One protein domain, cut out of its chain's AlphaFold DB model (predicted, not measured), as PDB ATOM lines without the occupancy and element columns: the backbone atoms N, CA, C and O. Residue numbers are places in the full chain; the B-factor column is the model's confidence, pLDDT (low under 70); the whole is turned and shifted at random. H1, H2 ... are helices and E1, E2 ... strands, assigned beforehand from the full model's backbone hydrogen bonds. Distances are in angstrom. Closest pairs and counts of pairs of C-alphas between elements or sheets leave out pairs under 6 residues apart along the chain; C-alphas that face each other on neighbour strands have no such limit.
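What this domain is: This is residues 94 to 178 of the 186 residues of an uncharacterized protein of Strongyloides papillosus (UniProt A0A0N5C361). One long helix, H3, has a small two-stranded hairpin, E1 and E2, beside it, with E1 next to the helix, and the short helices H1 and H4 pack together near its last residues. On the other side of the domain a long loop without named elements, residues 152 to 171, folds back through the middle and then runs out to the short helix H5 at a far corner. The printed part has 85 residues with five named helices and two named strands, in the order H1 H2 H3 E1 E2 H4 H5; the sheet, E1 - E2, is antiparallel and the class is mostly helix. The whole is compact, with a radius of gyration of the C-alphas of 12.6 A, and its rounded outline spans 30 by 28 by 26 A.

Where its parts are: Find C-alpha 94 at (-2.674, 17.182, -25.909); here H1 begins, residues 94 to 100, 10.0 A long. H2 follows at residues 106 to 109, 5.0 A. At C-alpha 114, (25.368, 19.531, -30.145), H3 begins and runs 20.9 A to residue 128. Next come E1, residues 133 to 135, 7.1 A, and E2, residues 142 to 144, 6.8 A. H4 is residues 146 to 151, 8.6 A, and H5 is residues 172 to 176, 6.0 A, ending at C-alpha 176, (20.552, 4.093, -13.065).

How they stand to each other: Start at H1, which touches H3; the closest C-alphas, of Phe 95 and Ile 127, are 6.6 A apart, and H3 touches H1 with residues 124 to 128 alone. They run opposite ways at a steep tilt of 36 degrees, only just past shallow. H1 also touches H4, with the C-alphas of Ser 98 and Ser 147 closest at 5.3 A. H2 and H3 are close but not clearly touching, with the C-alphas of Tyr 109 and Arg 117 closest at 7.1 A. The closest C-alphas of H3 and E1 are those of Ala 126 and Tyr 134, 5.9 A apart, while H3 and E2 are apart. E1 and E2 form an antiparallel hairpin at 146 degrees; look for N 134 and O 143 at 2.9 A, and N 143 and O 134 at 2.8 A, both within hydrogen-bond range. H5 touches no helix. In H1, H3, H4 and H5 every O i to N i+4 pair is within hydrogen-bond range; H2 is too short for such a pair.

The domain as a whole: The two C-alphas farthest apart, of Asp 129 and Glu 173, are 33.0 A from each other. The printed part has no cut, and the link from H4 to H5, 20 residues, is long. The mean pLDDT of the printed part is 96.5, and no printed residue is under 70.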
ATOM      1  N   LEU A  94      -3.854  18.044 -26.062       95.25
ATOM      2  CA  LEU A  94      -2.674  17.182 -25.909       95.25
ATOM      3  C   LEU A  94      -1.406  17.824 -26.492       95.25
ATOM      4  O   LEU A  94      -0.327  17.660 -25.927       95.25
ATOM      5  N   PHE A  95      -1.512  18.530 -27.617       96.00
ATOM      6  CA  PHE A  95      -0.399  19.260 -28.225       96.00
ATOM      7  C   PHE A  95       0.115  20.388 -27.315       96.00
ATOM      8  O   PHE A  95       1.311  20.434 -27.033       96.00
ATOM      9  N   GLU A  96      -0.780  21.233 -26.801       95.94
ATOM     10  CA  GLU A  96      -0.449  22.345 -25.896       95.94
ATOM     11  C   GLU A  96       0.215  21.853 -24.600       95.94
ATOM     12  O   GLU A  96       1.303  22.312 -24.244       95.94
ATOM     13  N   ASP A  97      -0.374  20.846 -23.945       96.12
ATOM     14  CA  ASP A  97       0.191  20.245 -22.732       96.12
ATOM     15  C   ASP A  97       1.537  19.544 -23.001       96.12
ATOM     16  O   ASP A  97       2.419  19.533 -22.139       96.12
ATOM     17  N   SER A  98       1.743  19.000 -24.209       96.94
ATOM     18  CA  SER A  98       3.025  18.401 -24.611       96.94
ATOM     19  C   SER A  98       4.125  19.440 -24.798       96.94
ATOM     20  O   SER A  98       5.240  19.203 -24.336       96.94
ATOM     21  N   LEU A  99       3.830  20.572 -25.450       96.81
ATOM     22  CA  LEU A  99       4.785  21.674 -25.599       96.81
ATOM     23  C   LEU A  99       5.182  22.225 -24.229       96.81
ATOM     24  O   LEU A  99       6.363  22.246 -23.902       96.81
ATOM     25  N   LYS A 100       4.198  22.553 -23.386       96.25
ATOM     26  CA  LYS A 100       4.423  23.076 -22.030       96.25
ATOM     27  C   LYS A 100       5.245  22.133 -21.142       96.25
ATOM     28  O   LYS A 100       5.973  22.576 -20.263       96.25
ATOM     29  N   LYS A 101       5.128  20.818 -21.345       96.06
ATOM     30  CA  LYS A 101       5.929  19.799 -20.641       96.06
ATOM     31  C   LYS A 101       7.317  19.557 -21.244       96.06
ATOM     32  O   LYS A 101       8.092  18.828 -20.633       96.06
ATOM     33  N   SER A 102       7.601  20.120 -22.414       96.56
ATOM     34  CA  SER A 102       8.874  19.981 -23.136       96.56
ATOM     35  C   SER A 102       9.670  21.288 -23.189       96.56
ATOM     36  O   SER A 102      10.776  21.295 -23.710       96.56
ATOM     37  N   GLU A 103       9.115  22.381 -22.667       93.75
ATOM     38  CA  GLU A 103       9.766  23.682 -22.550       93.75
ATOM     39  C   GLU A 103      10.932  23.626 -21.547       93.75
ATOM     40  O   GLU A 103      10.805  23.075 -20.451       93.75
ATOM     41  N   ILE A 104      12.072  24.211 -21.925       95.44
ATOM     42  CA  ILE A 104      13.274  24.340 -21.090       95.44
ATOM     43  C   ILE A 104      13.773  25.782 -21.138       95.44
ATOM     44  O   ILE A 104      13.549  26.487 -22.123       95.44
ATOM     45  N   SER A 105      14.487  26.217 -20.098       97.19
ATOM     46  CA  SER A 105      15.094  27.548 -20.093       97.19
ATOM     47  C   SER A 105      16.311  27.622 -21.026       97.19
ATOM     48  O   SER A 105      16.951  26.609 -21.339       97.19
ATOM     49  N   TYR A 106      16.655  28.833 -21.469       94.88
ATOM     50  CA  TYR A 106      17.775  29.047 -22.386       94.88
ATOM     51  C   TYR A 106      19.115  28.593 -21.778       94.88
ATOM     52  O   TYR A 106      19.930  27.981 -22.462       94.88
ATOM     53  N   GLU A 107      19.306  28.775 -20.469       96.69
ATOM     54  CA  GLU A 107      20.518  28.374 -19.741       96.69
ATOM     55  C   GLU A 107      20.662  26.848 -19.622       96.69
ATOM     56  O   GLU A 107      21.756  26.353 -19.349       96.69
ATOM     57  N   VAL A 108      19.568  26.090 -19.781       96.94
ATOM     58  CA  VAL A 108      19.611  24.628 -19.929       96.94
ATOM     59  C   VAL A 108      19.978  24.275 -21.367       96.94
ATOM     60  O   VAL A 108      20.905  23.497 -21.575       96.94
ATOM     61  N   TYR A 109      19.311  24.882 -22.354       96.69
ATOM     62  CA  TYR A 109      19.570  24.644 -23.780       96.69
ATOM     63  C   TYR A 109      21.025  24.937 -24.188       96.69
ATOM     64  O   TYR A 109      21.641  24.168 -24.931       96.69
ATOM     65  N   GLU A 110      21.607  26.016 -23.665       96.88
ATOM     66  CA  GLU A 110      22.998  26.398 -23.911       96.88
ATOM     67  C   GLU A 110      23.994  25.356 -23.373       96.88
ATOM     68  O   GLU A 110      25.005  25.083 -24.020       96.88
ATOM     69  N   LYS A 111      23.686  24.695 -22.251       97.38
ATOM     70  CA  LYS A 111      24.544  23.655 -21.650       97.38
ATOM     71  C   LYS A 111      24.478  22.301 -22.362       97.38
ATOM     72  O   LYS A 111      25.352  21.471 -22.124       97.38
ATOM     73  N   LEU A 112      23.473  22.069 -23.209       97.06
ATOM     74  CA  LEU A 112      23.353  20.836 -23.990       97.06
ATOM     75  C   LEU A 112      24.481  20.724 -25.028       97.06
ATOM     76  O   LEU A 112      24.825  21.709 -25.691       97.06
ATOM     77  N   SER A 113      25.001  19.508 -25.228       97.44
ATOM     78  CA  SER A 113      25.894  19.195 -26.351       97.44
ATOM     79  C   SER A 113      25.186  19.398 -27.695       97.44
ATOM     80  O   SER A 113      23.957  19.457 -27.771       97.44
ATOM     81  N   LYS A 114      25.947  19.449 -28.795       97.56
ATOM     82  CA  LYS A 114      25.368  19.531 -30.145       97.56
ATOM     83  C   LYS A 114      24.374  18.388 -30.400       97.56
ATOM     84  O   LYS A 114      23.249  18.638 -30.817       97.56
ATOM     85  N   GLU A 115      24.763  17.157 -30.077       97.06
ATOM     86  CA  GLU A 115      23.929  15.964 -30.248       97.06
ATOM     87  C   GLU A 115      22.685  16.004 -29.351       97.06
ATOM     88  O   GLU A 115      21.617  15.537 -29.744       97.06
ATOM     89  N   GLU A 116      22.806  16.553 -28.139       97.44
ATOM     90  CA  GLU A 116      21.669  16.713 -27.236       97.44
ATOM     91  C   GLU A 116      20.676  17.766 -27.743       97.44
ATOM     92  O   GLU A 116      19.466  17.543 -27.669       97.44
ATOM     93  N   ARG A 117      21.164  18.873 -28.321       97.81
ATOM     94  CA  ARG A 117      20.321  19.870 -29.000       97.81
ATOM     95  C   ARG A 117      19.628  19.271 -30.221       97.81
ATOM     96  O   ARG A 117      18.430  19.481 -30.371       97.81
ATOM     97  N   ASP A 118      20.322  18.471 -31.033       98.00
ATOM     98  CA  ASP A 118      19.721  17.774 -32.182       98.00
ATOM     99  C   ASP A 118      18.588  16.826 -31.734       98.00
ATOM    100  O   ASP A 118      17.505  16.810 -32.324       98.00
ATOM    101  N   ILE A 119      18.797  16.074 -30.644       98.06
ATOM    102  CA  ILE A 119      17.781  15.200 -30.031       98.06
ATOM    103  C   ILE A 119      16.585  16.003 -29.490       98.06
ATOM    104  O   ILE A 119      15.438  15.589 -29.677       98.06
ATOM    105  N   TYR A 120      16.837  17.137 -28.831       97.88
ATOM    106  CA  TYR A 120      15.801  18.021 -28.292       97.88
ATOM    107  C   TYR A 120      14.974  18.679 -29.408       97.88
ATOM    108  O   TYR A 120      13.747  18.611 -29.391       97.88
ATOM    109  N   MET A 121      15.625  19.220 -30.440       98.06
ATOM    110  CA  MET A 121      14.965  19.817 -31.605       98.06
ATOM    111  C   MET A 121      14.143  18.789 -32.395       98.06
ATOM    112  O   MET A 121      13.010  19.073 -32.779       98.06
ATOM    113  N   ALA A 122      14.661  17.571 -32.595       98.44
ATOM    114  CA  ALA A 122      13.915  16.496 -33.255       98.44
ATOM    115  C   ALA A 122      12.664  16.070 -32.462       98.44
ATOM    116  O   ALA A 122      11.645  15.702 -33.053       98.44
ATOM    117  N   HIS A 123      12.720  16.148 -31.130       98.38
ATOM    118  CA  HIS A 123      11.582  15.899 -30.249       98.38
ATOM    119  C   HIS A 123      10.544  17.026 -30.282       98.38
ATOM    120  O   HIS A 123       9.368  16.726 -30.499       98.38
ATOM    121  N   LEU A 124      10.957  18.295 -30.153       98.19
ATOM    122  CA  LEU A 124      10.053  19.445 -30.281       98.19
ATOM    123  C   LEU A 124       9.345  19.443 -31.635       98.19
ATOM    124  O   LEU A 124       8.118  19.506 -31.689       98.19
ATOM    125  N   LYS A 125      10.101  19.251 -32.722       98.31
ATOM    126  CA  LYS A 125       9.556  19.155 -34.078       98.31
ATOM    127  C   LYS A 125       8.484  18.073 -34.196       98.31
ATOM    128  O   LYS A 125       7.477  18.269 -34.868       98.31
ATOM    129  N   ALA A 126       8.667  16.930 -33.538       98.06
ATOM    130  CA  ALA A 126       7.664  15.874 -33.539       98.06
ATOM    131  C   ALA A 126       6.405  16.245 -32.739       98.06
ATOM    132  O   ALA A 126       5.315  15.828 -33.122       98.06
ATOM    133  N   ILE A 127       6.520  17.052 -31.680       98.12
ATOM    134  CA  ILE A 127       5.363  17.604 -30.961       98.12
ATOM    135  C   ILE A 127       4.624  18.633 -31.832       98.12
ATOM    136  O   ILE A 127       3.401  18.553 -31.930       98.12
ATOM    137  N   GLU A 128       5.332  19.526 -32.530       96.56
ATOM    138  CA  GLU A 128       4.767  20.460 -33.527       96.56
ATOM    139  C   GLU A 128       4.029  19.724 -34.655       96.56
ATOM    140  O   GLU A 128       2.885  20.045 -34.990       96.56
ATOM    141  N   ASP A 129       4.635  18.656 -35.180       96.00
ATOM    142  CA  ASP A 129       4.019  17.729 -36.132       96.00
ATOM    143  C   ASP A 129       2.923  16.840 -35.507       96.00
ATOM    144  O   ASP A 129       2.332  16.005 -36.198       96.00
ATOM    145  N   ARG A 130       2.607  17.020 -34.216       96.38
ATOM    146  CA  ARG A 130       1.582  16.283 -33.454       96.38
ATOM    147  C   ARG A 130       1.753  14.766 -33.517       96.38
ATOM    148  O   ARG A 130       0.779  14.007 -33.525       96.38
ATOM    149  N   ALA A 131       3.006  14.333 -33.582       96.31
ATOM    150  CA  ALA A 131       3.432  12.950 -33.628       96.31
ATOM    151  C   ALA A 131       3.741  12.408 -32.222       96.31
ATOM    152  O   ALA A 131       4.284  13.078 -31.343       96.31
ATOM    153  N   LEU A 132       3.417  11.132 -32.027       97.25
ATOM    154  CA  LEU A 132       3.627  10.405 -30.770       97.25
ATOM    155  C   LEU A 132       5.054   9.834 -30.647       97.25
ATOM    156  O   LEU A 132       5.456   9.329 -29.599       97.25
ATOM    157  N   THR A 133       5.828   9.885 -31.730       97.75
ATOM    158  CA  THR A 133       7.174   9.317 -31.828       97.75
ATOM    159  C   THR A 133       8.016  10.093 -32.831       97.75
ATOM    160  O   THR A 133       7.477  10.588 -33.821       97.75
ATOM    161  N   TYR A 134       9.333  10.089 -32.644       98.00
ATOM    162  CA  TYR A 134      10.313  10.573 -33.618       98.00
ATOM    163  C   TYR A 134      11.447   9.559 -33.797       98.00
ATOM    164  O   TYR A 134      11.592   8.636 -32.994       98.00
ATOM    165  N   LYS A 135      12.242   9.720 -34.857       98.19
ATOM    166  CA  LYS A 135      13.479   8.959 -35.048       98.19
ATOM    167  C   LYS A 135      14.624   9.728 -34.394       98.19
ATOM    168  O   LYS A 135      14.859  10.877 -34.754       98.19
ATOM    169  N   ASP A 136      15.315   9.104 -33.446       96.94
ATOM    170  CA  ASP A 136      16.502   9.666 -32.802       96.94
ATOM    171  C   ASP A 136      17.580   9.951 -33.870       96.94
ATOM    172  O   ASP A 136      17.981   9.012 -34.568       96.94
ATOM    173  N   PRO A 137      18.056  11.204 -34.025       97.25
ATOM    174  CA  PRO A 137      19.045  11.546 -35.046       97.25
ATOM    175  C   PRO A 137      20.404  10.865 -34.824       97.25
ATOM    176  O   PRO A 137      21.136  10.659 -35.788       97.25
ATOM    177  N   LYS A 138      20.736  10.480 -33.582       94.12
ATOM    178  CA  LYS A 138      22.010   9.843 -33.223       94.12
ATOM    179  C   LYS A 138      21.959   8.321 -33.333       94.12
ATOM    180  O   LYS A 138      22.890   7.714 -33.850       94.12
ATOM    181  N   THR A 139      20.903   7.696 -32.812       94.38
ATOM    182  CA  THR A 139      20.809   6.220 -32.730       94.38
ATOM    183  C   THR A 139      19.950   5.591 -33.824       94.38
ATOM    184  O   THR A 139      20.011   4.385 -34.044       94.38
ATOM    185  N   GLY A 140      19.117   6.380 -34.503       95.62
ATOM    186  CA  GLY A 140      18.151   5.894 -35.482       95.62
ATOM    187  C   GLY A 140      16.940   5.159 -34.890       95.62
ATOM    188  O   GLY A 140      16.064   4.757 -35.657       95.62
ATOM    189  N   TYR A 141      16.853   5.001 -33.564       95.62
ATOM    190  CA  TYR A 141      15.728   4.344 -32.900       95.62
ATOM    191  C   TYR A 141      14.459   5.204 -32.891       95.62
ATOM    192  O   TYR A 141      14.512   6.433 -32.919       95.62
ATOM    193  N   ILE A 142      13.299   4.550 -32.812       97.44
ATOM    194  CA  ILE A 142      12.008   5.224 -32.639       97.44
ATOM    195  C   ILE A 142      11.818   5.534 -31.151       97.44
ATOM    196  O   ILE A 142      11.704   4.626 -30.328       97.44
ATOM    197  N   VAL A 143      11.765   6.818 -30.807       97.69
ATOM    198  CA  VAL A 143      11.625   7.314 -29.433       97.69
ATOM    199  C   VAL A 143      10.247   7.949 -29.258       97.69
ATOM    200  O   VAL A 143       9.795   8.728 -30.096       97.69
ATOM    201  N   MET A 144       9.567   7.618 -28.159       97.75
ATOM    202  CA  MET A 144       8.272   8.208 -27.799       97.75
ATOM    203  C   MET A 144       8.434   9.674 -27.366       97.75
ATOM    204  O   MET A 144       9.369  10.012 -26.637       97.75
ATOM    205  N   THR A 145       7.528  10.543 -27.819       98.12
ATOM    206  CA  THR A 145       7.450  11.946 -27.375       98.12
ATOM    207  C   THR A 145       6.724  12.050 -26.029       98.12
ATOM    208  O   THR A 145       6.103  11.089 -25.566       98.12
ATOM    209  N   VAL A 146       6.745  13.238 -25.410       97.75
ATOM    210  CA  VAL A 146       5.947  13.513 -24.198       97.75
ATOM    211  C   VAL A 146       4.462  13.228 -24.460       97.75
ATOM    212  O   VAL A 146       3.790  12.617 -23.627       97.75
ATOM    213  N   SER A 147       3.972  13.570 -25.657       97.94
ATOM    214  CA  SER A 147       2.583  13.368 -26.080       97.94
ATOM    215  C   SER A 147       2.110  11.922 -25.977       97.94
ATOM    216  O   SER A 147       0.966  11.677 -25.615       97.94
ATOM    217  N   GLN A 148       2.978  10.948 -26.252       97.50
ATOM    218  CA  GLN A 148       2.637   9.526 -26.153       97.50
ATOM    219  C   GLN A 148       2.464   9.054 -24.708       97.50
ATOM    220  O   GLN A 148       1.669   8.154 -24.436       97.50
ATOM    221  N   HIS A 149       3.200   9.653 -23.773       96.12
ATOM    222  CA  HIS A 149       3.059   9.361 -22.352       96.12
ATOM    223  C   HIS A 149       1.835  10.059 -21.757       96.12
ATOM    224  O   HIS A 149       1.081   9.405 -21.038       96.12
ATOM    225  N   LEU A 150       1.597  11.325 -22.121       96.19
ATOM    226  CA  LEU A 150       0.387  12.063 -21.749       96.19
ATOM    227  C   LEU A 150      -0.876  11.376 -22.288       96.19
ATOM    228  O   LEU A 150      -1.791  11.117 -21.514       96.19
ATOM    229  N   TYR A 151      -0.898  10.979 -23.567       95.75
ATOM    230  CA  TYR A 151      -2.009  10.232 -24.172       95.75
ATOM    231  C   TYR A 151      -2.331   8.929 -23.425       95.75
ATOM    232  O   TYR A 151      -3.490   8.626 -23.161       95.75
ATOM    233  N   LYS A 152      -1.299   8.171 -23.033       94.25
ATOM    234  CA  LYS A 152      -1.455   6.942 -22.238       94.25
ATOM    235  C   LYS A 152      -1.772   7.189 -20.758       94.25
ATOM    236  O   LYS A 152      -1.971   6.212 -20.036       94.25
ATOM    237  N   ALA A 153      -1.728   8.443 -20.305       94.38
ATOM    238  CA  ALA A 153      -1.856   8.880 -18.916       94.38
ATOM    239  C   ALA A 153      -0.944   8.138 -17.906       94.38
ATOM    240  O   ALA A 153      -1.251   8.094 -16.716       94.38
ATOM    241  N   LYS A 154       0.167   7.521 -18.350       93.69
ATOM    242  CA  LYS A 154       1.023   6.686 -17.480       93.69
ATOM    243  C   LYS A 154       2.485   6.573 -17.913       93.69
ATOM    244  O   LYS A 154       2.816   6.546 -19.103       93.69
ATOM    245  N   CYS A 155       3.368   6.382 -16.929       95.88
ATOM    246  CA  CYS A 155       4.722   5.881 -17.164       95.88
ATOM    247  C   CYS A 155       4.664   4.408 -17.608       95.88
ATOM    248  O   CYS A 155       3.961   3.600 -16.999       95.88
ATOM    249  N   CYS A 156       5.415   4.040 -18.648       95.00
ATOM    250  CA  CYS A 156       5.421   2.679 -19.196       95.00
ATOM    251  C   CYS A 156       6.565   1.784 -18.686       95.00
ATOM    252  O   CYS A 156       6.744   0.700 -19.223       95.00
ATOM    253  N   GLY A 157       7.369   2.244 -17.723       95.62
ATOM    254  CA  GLY A 157       8.449   1.467 -17.094       95.62
ATOM    255  C   GLY A 157       9.775   1.372 -17.860       95.62
ATOM    256  O   GLY A 157      10.815   1.123 -17.264       95.62
ATOM    257  N   ASN A 158       9.795   1.681 -19.155       95.19
ATOM    258  CA  ASN A 158      10.977   1.490 -20.012       95.19
ATOM    259  C   ASN A 158      11.994   2.656 -19.968       95.19
ATOM    260  O   ASN A 158      12.541   3.009 -21.009       95.19
ATOM    261  N   ALA A 159      12.163   3.318 -18.811       96.31
ATOM    262  CA  ALA A 159      13.074   4.459 -18.586       96.31
ATOM    263  C   ALA A 159      13.169   5.455 -19.770       96.31
ATOM    264  O   ALA A 159      14.246   5.816 -20.247       96.31
ATOM    265  N   CYS A 160      12.012   5.862 -20.306       96.25
ATOM    266  CA  CYS A 160      11.952   6.585 -21.574       96.25
ATOM    267  C   CYS A 160      12.553   7.996 -21.483       96.25
ATOM    268  O   CYS A 160      12.337   8.712 -20.502       96.25
ATOM    269  N   ARG A 161      13.233   8.402 -22.568       96.38
ATOM    270  CA  ARG A 161      13.932   9.690 -22.720       96.38
ATOM    271  C   ARG A 161      13.085  10.899 -22.310       96.38
ATOM    272  O   ARG A 161      13.569  11.762 -21.591       96.38
ATOM    273  N   HIS A 162      11.825  10.919 -22.737       97.25
ATOM    274  CA  HIS A 162      10.902  12.051 -22.597       97.25
ATOM    275  C   HIS A 162       9.702  11.715 -21.702       97.25
ATOM    276  O   HIS A 162       8.555  11.979 -22.057       97.25
ATOM    277  N   CYS A 163       9.941  11.043 -20.572       97.25
ATOM    278  CA  CYS A 163       8.873  10.649 -19.653       97.25
ATOM    279  C   CYS A 163       8.438  11.836 -18.760       97.25
ATOM    280  O   CYS A 163       9.196  12.199 -17.861       97.25
ATOM    281  N   PRO A 164       7.212  12.388 -18.901       96.69
ATOM    282  CA  PRO A 164       6.726  13.520 -18.096       96.69
ATOM    283  C   PRO A 164       6.361  13.137 -16.651       96.69
ATOM    284  O   PRO A 164       5.903  13.980 -15.881       96.69
ATOM    285  N   TYR A 165       6.523  11.858 -16.300       95.75
ATOM    286  CA  TYR A 165       6.232  11.268 -14.995       95.75
ATOM    287  C   TYR A 165       7.516  10.831 -14.273       95.75
ATOM    288  O   TYR A 165       7.492   9.848 -13.542       95.75
ATOM    289  N   ASN A 166       8.659  11.474 -14.546       95.00
ATOM    290  CA  ASN A 166       9.952  11.240 -13.878       95.00
ATOM    291  C   ASN A 166      10.347   9.752 -13.751       95.00
ATOM    292  O   ASN A 166      10.921   9.322 -12.755       95.00
ATOM    293  N   GLN A 167       9.977   8.948 -14.753       96.12
ATOM    294  CA  GLN A 167      10.205   7.501 -14.796       96.12
ATOM    295  C   GLN A 167       9.683   6.704 -13.572       96.12
ATOM    296  O   GLN A 167      10.215   5.635 -13.295       96.12
ATOM    297  N   ILE A 168       8.618   7.148 -12.880       96.62
ATOM    298  CA  ILE A 168       8.114   6.511 -11.635       96.62
ATOM    299  C   ILE A 168       7.999   4.975 -11.693       96.62
ATOM    300  O   ILE A 168       8.475   4.298 -10.789       96.62
ATOM    301  N   ASN A 169       7.454   4.430 -12.786       96.88
ATOM    302  CA  ASN A 169       7.228   2.989 -12.970       96.88
ATOM    303  C   ASN A 169       8.441   2.220 -13.538       96.88
ATOM    304  O   ASN A 169       8.294   1.052 -13.888       96.88
ATOM    305  N   ALA A 170       9.594   2.864 -13.744       96.56
ATOM    306  CA  ALA A 170      10.799   2.192 -14.234       96.56
ATOM    307  C   ALA A 170      11.545   1.487 -13.098       96.56
ATOM    308  O   ALA A 170      11.503   1.946 -11.956       96.56
ATOM    309  N   THR A 171      12.242   0.393 -13.415       97.19
ATOM    310  CA  THR A 171      13.084  -0.302 -12.430       97.19
ATOM    311  C   THR A 171      14.305   0.546 -12.070       97.19
ATOM    312  O   THR A 171      14.716   1.429 -12.832       97.19
ATOM    313  N   GLU A 172      14.904   0.291 -10.910       95.31
ATOM    314  CA  GLU A 172      16.049   1.073 -10.438       95.31
ATOM    315  C   GLU A 172      17.294   0.867 -11.310       95.31
ATOM    316  O   GLU A 172      18.078   1.793 -11.498       95.31
ATOM    317  N   GLU A 173      17.455  -0.307 -11.918       95.50
ATOM    318  CA  GLU A 173      18.510  -0.612 -12.892       95.50
ATOM    319  C   GLU A 173      18.328   0.243 -14.153       95.50
ATOM    320  O   GLU A 173      19.273   0.868 -14.638       95.50
ATOM    321  N   ALA A 174      17.088   0.331 -14.649       94.50
ATOM    322  CA  ALA A 174      16.752   1.123 -15.821       94.50
ATOM    323  C   ALA A 174      16.947   2.629 -15.564       94.50
ATOM    324  O   ALA A 174      17.540   3.312 -16.402       94.50
ATOM    325  N   LYS A 175      16.543   3.133 -14.387       94.25
ATOM    326  CA  LYS A 175      16.799   4.521 -13.956       94.25
ATOM    327  C   LYS A 175      18.299   4.817 -13.855       94.25
ATOM    328  O   LYS A 175      18.753   5.803 -14.422       94.25
ATOM    329  N   LYS A 176      19.086   3.946 -13.204       94.44
ATOM    330  CA  LYS A 176      20.552   4.093 -13.065       94.44
ATOM    331  C   LYS A 176      21.287   4.115 -14.411       94.44
ATOM    332  O   LYS A 176      22.338   4.738 -14.514       94.44
ATOM    333  N   SER A 177      20.736   3.476 -15.446       93.44
ATOM    334  CA  SER A 177      21.285   3.504 -16.813       93.44
ATOM    335  C   SER A 177      21.093   4.837 -17.557       93.44
ATOM    336  O   SER A 177      21.519   4.960 -18.710       93.44
ATOM    337  N   LYS A 178      20.410   5.817 -16.951       94.12
ATOM    338  CA  LYS A 178      20.009   7.082 -17.578       94.12
ATOM    339  C   LYS A 178      20.416   8.274 -16.719       94.12
ATOM    340  O   LYS A 178      20.309   8.240 -15.496       94.12
TER     341      LYS A 178